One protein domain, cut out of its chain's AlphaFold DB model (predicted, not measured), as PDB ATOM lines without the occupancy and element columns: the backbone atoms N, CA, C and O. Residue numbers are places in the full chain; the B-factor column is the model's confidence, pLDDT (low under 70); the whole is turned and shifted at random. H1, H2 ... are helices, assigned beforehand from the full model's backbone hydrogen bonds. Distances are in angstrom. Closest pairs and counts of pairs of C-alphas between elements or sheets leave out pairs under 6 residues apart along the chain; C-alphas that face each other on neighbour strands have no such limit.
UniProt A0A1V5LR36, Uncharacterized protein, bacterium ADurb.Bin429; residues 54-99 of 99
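This is residues 54 to 99 of the 99 residues of an uncharacterized protein of bacterium ADurb.Bin429 (UniProt A0A1V5LR36). Two long helices, H1 and then H2, form an open V, meeting near the tight turn between them and spreading toward their free ends. The figure is flat, spanning 40 by 33 by 6 A, and both arms stand free over much of their length. The printed part has 46 residues with two named helices and no named strand, and its class is all helix. It is only just loose, close to extended, with a radius of gyration of the C-alphas of 14.0 A.

H1, residues 55 to 76, and H2, residues 80 to 97, are close but not clearly touching, with 1 pair of C-alphas within 8 A. That closest pair, the C-alphas of Tyr 74 and Arg 83, is 6.9 A apart. The helices run opposite ways at a steep tilt of 41 degrees. In H1 and H2 every O i to N i+4 pair is within hydrogen-bond range.

H1 begins at C-alpha 55 (138.408, 169.118, 172.857) and measures 31.1 A. H2 measures 25.9 A and ends at C-alpha 97 (161.210, 163.141, 158.983).

The C-alphas farthest apart, of Ser 54 and Ala 81, are 41.2 A apart. The printed part has no cut. Residue 99, the chain's last, has pLDDT under 70.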
ATOM      1  N   SER A  54     134.287 166.895 174.380       93.19
ATOM      2  CA  SER A  54     135.680 167.200 174.716       93.19
ATOM      3  C   SER A  54     136.458 167.774 173.535       93.19
ATOM      4  O   SER A  54     136.195 167.460 172.372       93.19
ATOM      5  N   TRP A  55     137.476 168.576 173.848       93.69
ATOM      6  CA  TRP A  55     138.408 169.118 172.857       93.69
ATOM      7  C   TRP A  55     139.168 168.020 172.109       93.69
ATOM      8  O   TRP A  55     139.359 168.128 170.902       93.69
ATOM      9  N   LEU A  56     139.549 166.934 172.791       93.12
ATOM     10  CA  LEU A  56     140.238 165.806 172.156       93.12
ATOM     11  C   LEU A  56     139.363 165.149 171.081       93.12
ATOM     12  O   LEU A  56     139.836 164.852 169.987       93.12
ATOM     13  N   MET A  57     138.074 164.973 171.373       90.56
ATOM     14  CA  MET A  57     137.108 164.435 170.420       90.56
ATOM     15  C   MET A  57     136.904 165.380 169.230       90.56
ATOM     16  O   MET A  57     136.836 164.914 168.096       90.56
ATOM     17  N   LEU A  58     136.893 166.696 169.462       90.62
ATOM     18  CA  LEU A  58     136.863 167.685 168.383       90.62
ATOM     19  C   LEU A  58     138.082 167.534 167.458       90.62
ATOM     20  O   LEU A  58     137.911 167.422 166.246       90.62
ATOM     21  N   PHE A  59     139.296 167.459 168.019       93.31
ATOM     22  CA  PHE A  59     140.518 167.247 167.237       93.31
ATOM     23  C   PHE A  59     140.481 165.938 166.448       93.31
ATOM     24  O   PHE A  59     140.824 165.932 165.266       93.31
ATOM     25  N   ALA A  60     140.021 164.849 167.066       92.44
ATOM     26  CA  ALA A  60     139.878 163.562 166.395       92.44
ATOM     27  C   ALA A  60     138.888 163.636 165.219       92.44
ATOM     28  O   ALA A  60     139.193 163.145 164.133       92.44
ATOM     29  N   CYS A  61     137.741 164.303 165.388       90.44
ATOM     30  CA  CYS A  61     136.777 164.522 164.309       90.44
ATOM     31  C   CYS A  61     137.362 165.381 163.178       90.44
ATOM     32  O   CYS A  61     137.201 165.040 162.008       90.44
ATOM     33  N   CYS A  62     138.069 166.466 163.504       90.88
ATOM     34  CA  CYS A  62     138.741 167.298 162.505       90.88
ATOM     35  C   CYS A  62     139.779 166.496 161.712       90.88
ATOM     36  O   CYS A  62     139.811 166.572 160.484       90.88
ATOM     37  N   LEU A  63     140.593 165.695 162.401       93.94
ATOM     38  CA  LEU A  63     141.607 164.853 161.775       93.94
ATOM     39  C   LEU A  63     140.968 163.780 160.885       93.94
ATOM     40  O   LEU A  63     141.417 163.570 159.761       93.94
ATOM     41  N   PHE A  64     139.870 163.174 161.339       92.75
ATOM     42  CA  PHE A  64     139.091 162.219 160.555       92.75
ATOM     43  C   PHE A  64     138.561 162.832 159.250       92.75
ATOM     44  O   PHE A  64     138.809 162.287 158.175       92.75
ATOM     45  N   PHE A  65     137.893 163.990 159.310       90.50
ATOM     46  CA  PHE A  65     137.398 164.665 158.103       90.50
ATOM     47  C   PHE A  65     138.528 165.138 157.191       90.50
ATOM     48  O   PHE A  65     138.395 165.051 155.973       90.50
ATOM     49  N   SER A  66     139.644 165.598 157.758       91.88
ATOM     50  CA  SER A  66     140.816 165.993 156.978       91.88
ATOM     51  C   SER A  66     141.400 164.807 156.211       91.88
ATOM     52  O   SER A  66     141.702 164.938 155.027       91.88
ATOM     53  N   LEU A  67     141.534 163.641 156.850       93.12
ATOM     54  CA  LEU A  67     142.007 162.424 156.188       93.12
ATOM     55  C   LEU A  67     141.040 161.972 155.095       93.12
ATOM     56  O   LEU A  67     141.466 161.702 153.974       93.12
ATOM     57  N   LEU A  68     139.741 161.943 155.396       91.81
ATOM     58  CA  LEU A  68     138.709 161.563 154.433       91.81
ATOM     59  C   LEU A  68     138.733 162.492 153.214       91.81
ATOM     60  O   LEU A  68     138.697 162.021 152.078       91.81
ATOM     61  N   PHE A  69     138.878 163.799 153.438       89.56
ATOM     62  CA  PHE A  69     139.002 164.786 152.374       89.56
ATOM     63  C   PHE A  69     140.252 164.564 151.513       89.56
ATOM     64  O   PHE A  69     140.142 164.524 150.290       89.56
ATOM     65  N   VAL A  70     141.424 164.361 152.126       90.75
ATOM     66  CA  VAL A  70     142.675 164.094 151.391       90.75
ATOM     67  C   VAL A  70     142.556 162.830 150.540       90.75
ATOM     68  O   VAL A  70     142.932 162.848 149.369       90.75
ATOM     69  N   ILE A  71     141.989 161.755 151.093       90.81
ATOM     70  CA  ILE A  71     141.743 160.505 150.363       90.81
ATOM     71  C   ILE A  71     140.800 160.767 149.185       90.81
ATOM     72  O   ILE A  71     141.119 160.414 148.050       90.81
ATOM     73  N   ALA A  72     139.666 161.428 149.424       89.31
ATOM     74  CA  ALA A  72     138.696 161.736 148.379       89.31
ATOM     75  C   ALA A  72     139.324 162.561 147.246       89.31
ATOM     76  O   ALA A  72     139.160 162.221 146.077       89.31
ATOM     77  N   VAL A  73     140.102 163.594 147.572       89.44
ATOM     78  CA  VAL A  73     140.809 164.424 146.587       89.44
ATOM     79  C   VAL A  73     141.838 163.604 145.808       89.44
ATOM     80  O   VAL A  73     141.859 163.665 144.578       89.44
ATOM     81  N   TYR A  74     142.643 162.786 146.489       88.56
ATOM     82  CA  TYR A  74     143.650 161.943 145.844       88.56
ATOM     83  C   TYR A  74     143.030 160.970 144.830       88.56
ATOM     84  O   TYR A  74     143.569 160.800 143.737       88.56
ATOM     85  N   PHE A  75     141.884 160.362 145.152       88.06
ATOM     86  CA  PHE A  75     141.240 159.376 144.278       88.06
ATOM     87  C   PHE A  75     140.285 159.966 143.236       88.06
ATOM     88  O   PHE A  75     140.170 159.385 142.155       88.06
ATOM     89  N   LEU A  76     139.604 161.076 143.529       86.88
ATOM     90  CA  LEU A  76     138.548 161.627 142.668       86.88
ATOM     91  C   LEU A  76     138.982 162.862 141.877       86.88
ATOM     92  O   LEU A  76     138.486 163.061 140.773       86.88
ATOM     93  N   ALA A  77     139.875 163.690 142.424       85.75
ATOM     94  CA  ALA A  77     140.253 164.958 141.800       85.75
ATOM     95  C   ALA A  77     141.590 164.880 141.053       85.75
ATOM     96  O   ALA A  77     141.717 165.474 139.987       85.75
ATOM     97  N   LEU A  78     142.579 164.148 141.580       86.88
ATOM     98  CA  LEU A  78     143.904 164.091 140.956       86.88
ATOM     99  C   LEU A  78     143.939 163.141 139.759       86.88
ATOM    100  O   LEU A  78     143.584 161.957 139.864       86.88
ATOM    101  N   THR A  79     144.494 163.642 138.660       88.81
ATOM    102  CA  THR A  79     144.891 162.852 137.492       88.81
ATOM    103  C   THR A  79     146.079 161.932 137.819       88.81
ATOM    104  O   THR A  79     146.827 162.193 138.767       88.81
ATOM    105  N   PRO A  80     146.315 160.855 137.042       89.50
ATOM    106  CA  PRO A  80     147.431 159.936 137.291       89.50
ATOM    107  C   PRO A  80     148.799 160.635 137.369       89.50
ATOM    108  O   PRO A  80     149.592 160.334 138.258       89.50
ATOM    109  N   ALA A  81     149.036 161.626 136.502       89.06
ATOM    110  CA  ALA A  81     150.275 162.403 136.483       89.06
ATOM    111  C   ALA A  81     150.449 163.287 137.734       89.06
ATOM    112  O   ALA A  81     151.563 163.481 138.223       89.06
ATOM    113  N   GLU A  82     149.358 163.825 138.285       88.69
ATOM    114  CA  GLU A  82     149.398 164.610 139.523       88.69
ATOM    115  C   GLU A  82     149.640 163.723 140.746       88.69
ATOM    116  O   GLU A  82     150.410 164.104 141.629       88.69
ATOM    117  N   ARG A  83     149.051 162.518 140.785       91.06
ATOM    118  CA  ARG A  83     149.294 161.546 141.866       91.06
ATOM    119  C   ARG A  83     150.759 161.152 141.945       91.06
ATOM    120  O   ARG A  83     151.315 161.091 143.037       91.06
ATOM    121  N   GLU A  84     151.398 160.937 140.800       91.62
ATOM    122  CA  GLU A  84     152.825 160.624 140.741       91.62
ATOM    123  C   GLU A  84     153.676 161.747 141.350       91.62
ATOM    124  O   GLU A  84     154.542 161.489 142.188       91.62
ATOM    125  N   ARG A  85     153.368 163.012 141.034       90.56
ATOM    126  CA  ARG A  85     154.047 164.166 141.647       90.56
ATOM    127  C   ARG A  85     153.842 164.225 143.158       90.56
ATOM    128  O   ARG A  85     154.802 164.486 143.883       90.56
ATOM    129  N   VAL A  86     152.626 163.968 143.638       90.69
ATOM    130  CA  VAL A  86     152.335 163.926 145.079       90.69
ATOM    131  C   VAL A  86     153.113 162.804 145.764       90.69
ATOM    132  O   VAL A  86     153.716 163.045 146.806       90.69
ATOM    133  N   ASN A  87     153.191 161.616 145.164       91.38
ATOM    134  CA  ASN A  87     153.957 160.494 145.716       91.38
ATOM    135  C   ASN A  87     155.455 160.807 145.802       91.38
ATOM    136  O   ASN A  87     156.091 160.514 146.814       91.38
ATOM    137  N   LEU A  88     156.011 161.475 144.787       91.88
ATOM    138  CA  LEU A  88     157.397 161.941 144.816       91.88
ATOM    139  C   LEU A  88     157.634 162.982 145.922       91.88
ATOM    140  O   LEU A  88     158.671 162.951 146.587       91.88
ATOM    141  N   MET A  89     156.686 163.894 146.150       90.88
ATOM    142  CA  MET A  89     156.769 164.855 147.256       90.88
ATOM    143  C   MET A  89     156.666 164.163 148.618       90.88
ATOM    144  O   MET A  89     157.475 164.450 149.499       90.88
ATOM    145  N   LEU A  90     155.732 163.223 148.780       89.44
ATOM    146  CA  LEU A  90     155.567 162.441 150.006       89.44
ATOM    147  C   LEU A  90     156.834 161.655 150.341       89.44
ATOM    148  O   LEU A  90     157.295 161.725 151.475       89.44
ATOM    149  N   ALA A  91     157.448 160.991 149.358       89.88
ATOM    150  CA  ALA A  91     158.705 160.270 149.544       89.88
ATOM    151  C   ALA A  91     159.832 161.191 150.050       89.88
ATOM    152  O   ALA A  91     160.578 160.822 150.957       89.88
ATOM    153  N   ARG A  92     159.923 162.421 149.523       90.62
ATOM    154  CA  ARG A  92     160.900 163.420 149.992       90.62
ATOM    155  C   ARG A  92     160.621 163.902 151.414       90.62
ATOM    156  O   ARG A  92     161.568 164.120 152.165       90.62
ATOM    157  N   VAL A  93     159.355 164.110 151.772       90.31
ATOM    158  CA  VAL A  93     158.971 164.550 153.122       90.31
ATOM    159  C   VAL A  93     159.235 163.443 154.138       90.31
ATOM    160  O   VAL A  93     159.870 163.707 155.153       90.31
ATOM    161  N   LEU A  94     158.831 162.206 153.836       88.50
ATOM    162  CA  LEU A  94     159.096 161.035 154.673       88.50
ATOM    163  C   LEU A  94     160.590 160.880 154.954       88.50
ATOM    164  O   LEU A  94     160.968 160.763 156.113       88.50
ATOM    165  N   HIS A  95     161.430 161.005 153.925       86.69
ATOM    166  CA  HIS A  95     162.880 160.927 154.087       86.69
ATOM    167  C   HIS A  95     163.450 162.002 155.031       86.69
ATOM    168  O   HIS A  95     164.421 161.733 155.730       86.69
ATOM    169  N   ARG A  96     162.882 163.217 155.069       83.62
ATOM    170  CA  ARG A  96     163.332 164.282 155.992       83.62
ATOM    171  C   ARG A  96     162.870 164.083 157.431       83.62
ATOM    172  O   ARG A  96     163.494 164.617 158.331       83.62
ATOM    173  N   VAL A  97     161.749 163.397 157.639       84.31
ATOM    174  CA  VAL A  97     161.210 163.141 158.983       84.31
ATOM    175  C   VAL A  97     161.929 161.963 159.646       84.31
ATOM    176  O   VAL A  97     162.007 161.903 160.868       84.31
ATOM    177  N   THR A  98     162.466 161.035 158.851       76.25
ATOM    178  CA  THR A  98     163.204 159.859 159.333       76.25
ATOM    179  C   THR A  98     164.718 160.062 159.471       76.25
ATOM    180  O   THR A  98     165.392 159.128 159.900       76.25
ATOM    181  N   SER A  99     165.258 161.224 159.080       61.38
ATOM    182  CA  SER A  99     166.679 161.600 159.226       61.38
ATOM    183  C   SER A  99     166.893 162.527 160.412       61.38
ATOM    184  O   SER A  99     167.854 162.298 161.172       61.38
TER     185      SER A  99